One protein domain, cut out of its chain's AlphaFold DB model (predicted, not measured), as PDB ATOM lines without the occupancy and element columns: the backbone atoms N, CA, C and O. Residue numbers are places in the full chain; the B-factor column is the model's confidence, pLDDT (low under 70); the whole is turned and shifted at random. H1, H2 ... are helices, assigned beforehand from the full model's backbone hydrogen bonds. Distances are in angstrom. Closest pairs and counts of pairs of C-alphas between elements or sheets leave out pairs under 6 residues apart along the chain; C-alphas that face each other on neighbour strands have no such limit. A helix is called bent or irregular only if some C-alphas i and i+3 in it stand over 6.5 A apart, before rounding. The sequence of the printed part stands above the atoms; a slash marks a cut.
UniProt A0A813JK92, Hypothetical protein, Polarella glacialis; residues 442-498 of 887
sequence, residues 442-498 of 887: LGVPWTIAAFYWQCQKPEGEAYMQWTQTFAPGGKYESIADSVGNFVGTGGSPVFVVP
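AT A GLANCE: This is residues 442 to 498 of the 887 residues of the protein "Hypothetical protein" of Polarella glacialis (UniProt A0A813JK92). The longest helix, H1, stands on one side as an arm apart from the other two helices, and H2 and H3 form a V on the opposite side, meeting near Phe 470 and Ala 480. The stretch after H3, residues 488 to 498, folds back so that residues 493 to 498 run through the space between H1 and the V. The printed part has 57 residues with three named helices, H1, H2 and H3 in that order along the chain, and no named strand; the class is all helix. The whole is compact, with a radius of gyration of the C-alphas of 11.2 A, and the C-alphas span 31 by 25 by 21 A along their three main axes.

HOW THE PARTS SIT: H1, residues 442 to 454, touches no helix. It is apart from H2, residues 461 to 470, and apart from H3, residues 477 to 487. H2 and H3 touch, with 5 pairs of C-alphas within 8 A; the closest C-alphas of the two are those of Phe 470 and Ala 480, 5.2 A apart. Their lines stand at a steep tilt of 55 degrees, opposite ways, and their centres are 13.0 A apart. In H1 and H2 every O i to N i+4 pair is within hydrogen-bond range, while in H3 this holds for 4 of 7 pairs. H3 is irregular: C-alphas 478 and 481 are 7.8 A apart, where about 5 A is found in a regular helix, and its line is a rough one.

IN THESE COORDINATES: H1 has 13 residues and measures 18.3 A from its first to its last C-alpha, from C-alpha 442 at (-30.033, -1.117, -5.866) to C-alpha 454 at (-40.070, 9.531, 5.051). H2 has 10 residues, Glu 461 to Phe 470, and measures 14.6 A. H3 has 11 residues, Glu 477 to Val 487, and measures 15.1 A, with C-alpha 487 at (-45.133, 3.801, 12.623).

THE WHOLE: The two C-alphas farthest apart are those of Val 444 and Gly 473, at 31.6 A, and the C-alphas of the first and last printed residues, Leu 442 and Pro 498, are 15.2 A apart. The printed part has no cut. The links from H1 to H2 and from H2 to H3 have 6 residues each, and both are short but not tight. The mean pLDDT of the printed part is 74.1. It is under 70 at 14 residues, namely residue 458, residues 471 to 473, residues 484 to 492 and residue 498. The mean pLDDT is 84 for H1, 76 for H2 and 69 for H3.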
ATOM      1  N   LEU A 442     -29.096  -0.908  -6.981       77.12
ATOM      2  CA  LEU A 442     -30.033  -1.117  -5.866       77.12
ATOM      3  C   LEU A 442     -29.958   0.020  -4.837       77.12
ATOM      4  O   LEU A 442     -30.990   0.545  -4.417       77.12
ATOM      5  N   GLY A 443     -28.745   0.418  -4.440       83.62
ATOM      6  CA  GLY A 443     -28.531   1.369  -3.346       83.62
ATOM      7  C   GLY A 443     -29.128   2.761  -3.578       83.62
ATOM      8  O   GLY A 443     -29.731   3.315  -2.655       83.62
ATOM      9  N   VAL A 444     -29.032   3.327  -4.789       85.44
ATOM     10  CA  VAL A 444     -29.573   4.672  -5.063       85.44
ATOM     11  C   VAL A 444     -31.109   4.670  -5.124       85.44
ATOM     12  O   VAL A 444     -31.699   5.460  -4.386       85.44
ATOM     13  N   PRO A 445     -31.796   3.781  -5.875       83.88
ATOM     14  CA  PRO A 445     -33.258   3.689  -5.827       83.88
ATOM     15  C   PRO A 445     -33.811   3.389  -4.429       83.88
ATOM     16  O   PRO A 445     -34.802   4.000  -4.036       83.88
ATOM     17  N   TRP A 446     -33.160   2.519  -3.645       85.19
ATOM     18  CA  TRP A 446     -33.567   2.239  -2.261       85.19
ATOM     19  C   TRP A 446     -33.416   3.484  -1.372       85.19
ATOM     20  O   TRP A 446     -34.336   3.825  -0.630       85.19
ATOM     21  N   THR A 447     -32.308   4.221  -1.500       87.06
ATOM     22  CA  THR A 447     -32.089   5.481  -0.767       87.06
ATOM     23  C   THR A 447     -33.133   6.539  -1.138       87.06
ATOM     24  O   THR A 447     -33.722   7.161  -0.255       87.06
ATOM     25  N   ILE A 448     -33.421   6.710  -2.434       88.56
ATOM     26  CA  ILE A 448     -34.452   7.637  -2.927       88.56
ATOM     27  C   ILE A 448     -35.837   7.231  -2.406       88.56
ATOM     28  O   ILE A 448     -36.573   8.090  -1.926       88.56
ATOM     29  N   ALA A 449     -36.183   5.941  -2.437       83.31
ATOM     30  CA  ALA A 449     -37.454   5.441  -1.919       83.31
ATOM     31  C   ALA A 449     -37.590   5.659  -0.401       83.31
ATOM     32  O   ALA A 449     -38.641   6.102   0.059       83.31
ATOM     33  N   ALA A 450     -36.529   5.414   0.375       84.75
ATOM     34  CA  ALA A 450     -36.521   5.651   1.818       84.75
ATOM     35  C   ALA A 450     -36.790   7.129   2.157       84.75
ATOM     36  O   ALA A 450     -37.702   7.417   2.934       84.75
ATOM     37  N   PHE A 451     -36.077   8.065   1.514       85.38
ATOM     38  CA  PHE A 451     -36.329   9.501   1.683       85.38
ATOM     39  C   PHE A 451     -37.715   9.925   1.175       85.38
ATOM     40  O   PHE A 451     -38.385  10.715   1.837       85.38
ATOM     41  N   TYR A 452     -38.167   9.394   0.033       86.12
ATOM     42  CA  TYR A 452     -39.486   9.697  -0.532       86.12
ATOM     43  C   TYR A 452     -40.613   9.350   0.446       86.12
ATOM     44  O   TYR A 452     -41.484  10.189   0.676       86.12
ATOM     45  N   TRP A 453     -40.580   8.150   1.039       80.44
ATOM     46  CA  TRP A 453     -41.587   7.712   2.009       80.44
ATOM     47  C   TRP A 453     -41.487   8.484   3.326       80.44
ATOM     48  O   TRP A 453     -42.505   8.986   3.796       80.44
ATOM     49  N   GLN A 454     -40.277   8.716   3.846       78.88
ATOM     50  CA  GLN A 454     -40.070   9.531   5.051       78.88
ATOM     51  C   GLN A 454     -40.617  10.968   4.909       78.88
ATOM     52  O   GLN A 454     -41.046  11.563   5.900       78.88
ATOM     53  N   CYS A 455     -40.641  11.513   3.687       80.19
ATOM     54  CA  CYS A 455     -41.195  12.835   3.375       80.19
ATOM     55  C   CYS A 455     -42.711  12.852   3.080       80.19
ATOM     56  O   CYS A 455     -43.264  13.938   2.887       80.19
ATOM     57  N   GLN A 456     -43.402  11.704   3.025       81.06
ATOM     58  CA  GLN A 456     -44.856  11.689   2.823       81.06
ATOM     59  C   GLN A 456     -45.609  12.106   4.089       81.06
ATOM     60  O   GLN A 456     -45.257  11.727   5.204       81.06
ATOM     61  N   LYS A 457     -46.696  12.858   3.898       76.31
ATOM     62  CA  LYS A 457     -47.608  13.265   4.977       76.31
ATOM     63  C   LYS A 457     -48.678  12.191   5.230       76.31
ATOM     64  O   LYS A 457     -49.154  11.609   4.252       76.31
ATOM     65  N   PRO A 458     -49.152  12.008   6.479       68.50
ATOM     66  CA  PRO A 458     -50.174  11.016   6.852       68.50
ATOM     67  C   PRO A 458     -51.602  11.297   6.326       68.50
ATOM     68  O   PRO A 458     -52.574  10.726   6.808       68.50
ATOM     69  N   GLU A 459     -51.745  12.176   5.334       70.69
ATOM     70  CA  GLU A 459     -53.020  12.637   4.759       70.69
ATOM     71  C   GLU A 459     -53.074  12.455   3.227       70.69
ATOM     72  O   GLU A 459     -54.093  12.734   2.599       70.69
ATOM     73  N   GLY A 460     -51.974  12.024   2.594       73.25
ATOM     74  CA  GLY A 460     -51.878  11.899   1.136       73.25
ATOM     75  C   GLY A 460     -52.415  10.572   0.589       73.25
ATOM     76  O   GLY A 460     -52.362   9.542   1.258       73.25
ATOM     77  N   GLU A 461     -52.833  10.559  -0.678       77.75
ATOM     78  CA  GLU A 461     -53.308   9.347  -1.371       77.75
ATOM     79  C   GLU A 461     -52.285   8.195  -1.304       77.75
ATOM     80  O   GLU A 461     -52.638   7.060  -0.981       77.75
ATOM     81  N   ALA A 462     -50.996   8.498  -1.494       75.50
ATOM     82  CA  ALA A 462     -49.909   7.528  -1.359       75.50
ATOM     83  C   ALA A 462     -49.804   6.929   0.060       75.50
ATOM     84  O   ALA A 462     -49.476   5.751   0.202       75.50
ATOM     85  N   TYR A 463     -50.119   7.698   1.110       76.06
ATOM     86  CA  TYR A 463     -50.173   7.197   2.489       76.06
ATOM     87  C   TYR A 463     -51.385   6.286   2.714       76.06
ATOM     88  O   TYR A 463     -51.261   5.258   3.383       76.06
ATOM     89  N   MET A 464     -52.535   6.599   2.109       73.94
ATOM     90  CA  MET A 464     -53.720   5.736   2.171       73.94
ATOM     91  C   MET A 464     -53.480   4.398   1.458       73.94
ATOM     92  O   MET A 464     -53.769   3.350   2.031       73.94
ATOM     93  N   GLN A 465     -52.878   4.413   0.263       78.69
ATOM     94  CA  GLN A 465     -52.495   3.196  -0.469       78.69
ATOM     95  C   GLN A 465     -51.447   2.365   0.299       78.69
ATOM     96  O   GLN A 465     -51.558   1.139   0.380       78.69
ATOM     97  N   TRP A 466     -50.455   3.022   0.914       79.12
ATOM     98  CA  TRP A 466     -49.462   2.374   1.777       79.12
ATOM     99  C   TRP A 466     -50.128   1.708   2.989       79.12
ATOM    100  O   TRP A 466     -49.929   0.519   3.231       79.12
ATOM    101  N   THR A 467     -51.005   2.431   3.688       74.50
ATOM    102  CA  THR A 467     -51.741   1.914   4.852       74.50
ATOM    103  C   THR A 467     -52.628   0.728   4.473       74.50
ATOM    104  O   THR A 467     -52.584  -0.296   5.143       74.50
ATOM    105  N   GLN A 468     -53.363   0.796   3.357       74.56
ATOM    106  CA  GLN A 468     -54.165  -0.329   2.849       74.56
ATOM    107  C   GLN A 468     -53.319  -1.558   2.467       74.56
ATOM    108  O   GLN A 468     -53.799  -2.687   2.542       74.56
ATOM    109  N   THR A 469     -52.056  -1.364   2.079       77.00
ATOM    110  CA  THR A 469     -51.148  -2.458   1.693       77.00
ATOM    111  C   THR A 469     -50.634  -3.255   2.900       77.00
ATOM    112  O   THR A 469     -50.410  -4.464   2.777       77.00
ATOM    113  N   PHE A 470     -50.474  -2.596   4.056       75.38
ATOM    114  CA  PHE A 470     -49.900  -3.164   5.288       75.38
ATOM    115  C   PHE A 470     -50.883  -3.259   6.472       75.38
ATOM    116  O   PHE A 470     -50.478  -3.655   7.562       75.38
ATOM    117  N   ALA A 471     -52.159  -2.918   6.285       68.50
ATOM    118  CA  ALA A 471     -53.216  -3.157   7.268       68.50
ATOM    119  C   ALA A 471     -53.553  -4.663   7.404       68.50
ATOM    120  O   ALA A 471     -53.247  -5.445   6.497       68.50
ATOM    121  N   PRO A 472     -54.242  -5.080   8.486       62.34
ATOM    122  CA  PRO A 472     -54.917  -6.378   8.547       62.34
ATOM    123  C   PRO A 472     -55.861  -6.575   7.349       62.34
ATOM    124  O   PRO A 472     -56.535  -5.638   6.920       62.34
ATOM    125  N   GLY A 473     -55.873  -7.777   6.774       66.38
ATOM    126  CA  GLY A 473     -56.491  -8.099   5.482       66.38
ATOM    127  C   GLY A 473     -55.760  -7.553   4.240       66.38
ATOM    128  O   GLY A 473     -56.216  -7.779   3.119       66.38
ATOM    129  N   GLY A 474     -54.649  -6.827   4.408       70.88
ATOM    130  CA  GLY A 474     -53.838  -6.261   3.327       70.88
ATOM    131  C   GLY A 474     -52.880  -7.265   2.674       70.88
ATOM    132  O   GLY A 474     -52.626  -8.357   3.184       70.88
ATOM    133  N   LYS A 475     -52.284  -6.877   1.536       71.25
ATOM    134  CA  LYS A 475     -51.404  -7.745   0.719       71.25
ATOM    135  C   LYS A 475     -50.224  -8.340   1.505       71.25
ATOM    136  O   LYS A 475     -49.757  -9.427   1.168       71.25
ATOM    137  N   TYR A 476     -49.736  -7.630   2.522       74.00
ATOM    138  CA  TYR A 476     -48.619  -8.054   3.370       74.00
ATOM    139  C   TYR A 476     -49.003  -8.118   4.860       74.00
ATOM    140  O   TYR A 476     -48.201  -7.778   5.727       74.00
ATOM    141  N   GLU A 477     -50.220  -8.589   5.161       70.25
ATOM    142  CA  GLU A 477     -50.734  -8.798   6.526       70.25
ATOM    143  C   GLU A 477     -49.749  -9.540   7.452       70.25
ATOM    144  O   GLU A 477     -49.588  -9.168   8.611       70.25
ATOM    145  N   SER A 478     -49.000 -10.522   6.935       72.62
ATOM    146  CA  SER A 478     -48.011 -11.301   7.703       72.62
ATOM    147  C   SER A 478     -46.827 -10.500   8.267       72.62
ATOM    148  O   SER A 478     -46.044 -11.045   9.047       72.62
ATOM    149  N   ILE A 479     -46.678  -9.224   7.895       73.12
ATOM    150  CA  ILE A 479     -45.714  -8.284   8.486       73.12
ATOM    151  C   ILE A 479     -46.375  -7.004   9.032       73.12
ATOM    152  O   ILE A 479     -45.652  -6.100   9.449       73.12
ATOM    153  N   ALA A 480     -47.711  -6.925   9.068       71.81
ATOM    154  CA  ALA A 480     -48.460  -5.743   9.509       71.81
ATOM    155  C   ALA A 480     -48.043  -5.274  10.912       71.81
ATOM    156  O   ALA A 480     -47.663  -4.116  11.085       71.81
ATOM    157  N   ASP A 481     -48.004  -6.186  11.888       71.94
ATOM    158  CA  ASP A 481     -47.592  -5.888  13.269       71.94
ATOM    159  C   ASP A 481     -46.149  -5.360  13.342       71.94
ATOM    160  O   ASP A 481     -45.846  -4.404  14.059       71.94
ATOM    161  N   SER A 482     -45.245  -5.948  12.553       73.12
ATOM    162  CA  SER A 482     -43.845  -5.515  12.470       73.12
ATOM    163  C   SER A 482     -43.721  -4.101  11.900       73.12
ATOM    164  O   SER A 482     -42.918  -3.319  12.398       73.12
ATOM    165  N   VAL A 483     -44.531  -3.747  10.896       72.19
ATOM    166  CA  VAL A 483     -44.566  -2.398  10.306       72.19
ATOM    167  C   VAL A 483     -45.218  -1.391  11.264       72.19
ATOM    168  O   VAL A 483     -44.682  -0.298  11.456       72.19
ATOM    169  N   GLY A 484     -46.320  -1.761  11.923       67.56
ATOM    170  CA  GLY A 484     -47.035  -0.909  12.881       67.56
ATOM    171  C   GLY A 484     -46.160  -0.447  14.051       67.56
ATOM    172  O   GLY A 484     -46.201   0.727  14.426       67.56
ATOM    173  N   ASN A 485     -45.287  -1.328  14.552       66.56
ATOM    174  CA  ASN A 485     -44.315  -0.998  15.599       66.56
ATOM    175  C   ASN A 485     -43.330   0.122  15.202       66.56
ATOM    176  O   ASN A 485     -42.902   0.882  16.070       66.56
ATOM    177  N   PHE A 486     -42.999   0.283  13.913       63.31
ATOM    178  CA  PHE A 486     -42.184   1.415  13.445       63.31
ATOM    179  C   PHE A 486     -43.006   2.706  13.298       63.31
ATOM    180  O   PHE A 486     -42.536   3.775  13.690       63.31
ATOM    181  N   VAL A 487     -44.248   2.626  12.801       61.62
ATOM    182  CA  VAL A 487     -45.133   3.801  12.623       61.62
ATOM    183  C   VAL A 487     -45.456   4.486  13.956       61.62
ATOM    184  O   VAL A 487     -45.496   5.720  14.022       61.62
ATOM    185  N   GLY A 488     -45.612   3.702  15.030       56.34
ATOM    186  CA  GLY A 488     -45.954   4.170  16.380       56.34
ATOM    187  C   GLY A 488     -44.954   5.131  17.045       56.34
ATOM    188  O   GLY A 488     -45.213   5.587  18.154       56.34
ATOM    189  N   THR A 489     -43.837   5.462  16.388       52.03
ATOM    190  CA  THR A 489     -42.808   6.387  16.902       52.03
ATOM    191  C   THR A 489     -42.672   7.702  16.121       52.03
ATOM    192  O   THR A 489     -41.831   8.524  16.483       52.03
ATOM    193  N   GLY A 490     -43.489   7.955  15.086       56.91
ATOM    194  CA  GLY A 490     -43.360   9.205  14.317       56.91
ATOM    195  C   GLY A 490     -44.401   9.531  13.240       56.91
ATOM    196  O   GLY A 490     -44.353  10.631  12.702       56.91
ATOM    197  N   GLY A 491     -45.340   8.639  12.905       62.31
ATOM    198  CA  GLY A 491     -46.487   8.969  12.038       62.31
ATOM    199  C   GLY A 491     -46.224   9.142  10.529       62.31
ATOM    200  O   GLY A 491     -47.188   9.177   9.768       62.31
ATOM    201  N   SER A 492     -44.971   9.189  10.064       66.00
ATOM    202  CA  SER A 492     -44.636   9.080   8.631       66.00
ATOM    203  C   SER A 492     -44.599   7.613   8.170       66.00
ATOM    204  O   SER A 492     -44.176   6.747   8.943       66.00
ATOM    205  N   PRO A 493     -44.985   7.296   6.918       74.25
ATOM    206  CA  PRO A 493     -44.824   5.954   6.365       74.25
ATOM    207  C   PRO A 493     -43.342   5.636   6.120       74.25
ATOM    208  O   PRO A 493     -42.531   6.515   5.824       74.25
ATOM    209  N   VAL A 494     -42.991   4.353   6.194       77.88
ATOM    210  CA  VAL A 494     -41.619   3.866   5.981       77.88
ATOM    211  C   VAL A 494     -41.530   3.012   4.719       77.88
ATOM    212  O   VAL A 494     -42.494   2.354   4.326       77.88
ATOM    213  N   PHE A 495     -40.370   2.995   4.060       79.56
ATOM    214  CA  PHE A 495     -40.166   2.122   2.904       79.56
ATOM    215  C   PHE A 495     -39.975   0.667   3.358       79.56
ATOM    216  O   PHE A 495     -38.923   0.302   3.882       79.56
ATOM    217  N   VAL A 496     -41.007  -0.157   3.165       75.81
ATOM    218  CA  VAL A 496     -41.027  -1.572   3.562       75.81
ATOM    219  C   VAL A 496     -40.652  -2.452   2.373       75.81
ATOM    220  O   VAL A 496     -41.335  -2.444   1.350       75.81
ATOM    221  N   VAL A 497     -39.608  -3.266   2.535       74.06
ATOM    222  CA  VAL A 497     -39.245  -4.331   1.591       74.06
ATOM    223  C   VAL A 497     -39.573  -5.682   2.242       74.06
ATOM    224  O   VAL A 497     -38.837  -6.105   3.135       74.06
ATOM    225  N   PRO A 498     -40.667  -6.369   1.857       69.50
ATOM    226  CA  PRO A 498     -40.936  -7.718   2.346       69.50
ATOM    227  C   PRO A 498     -39.844  -8.676   1.847       69.50
ATOM    228  O   PRO A 498     -39.483  -8.656   0.672       69.50
TER     229      PRO A 498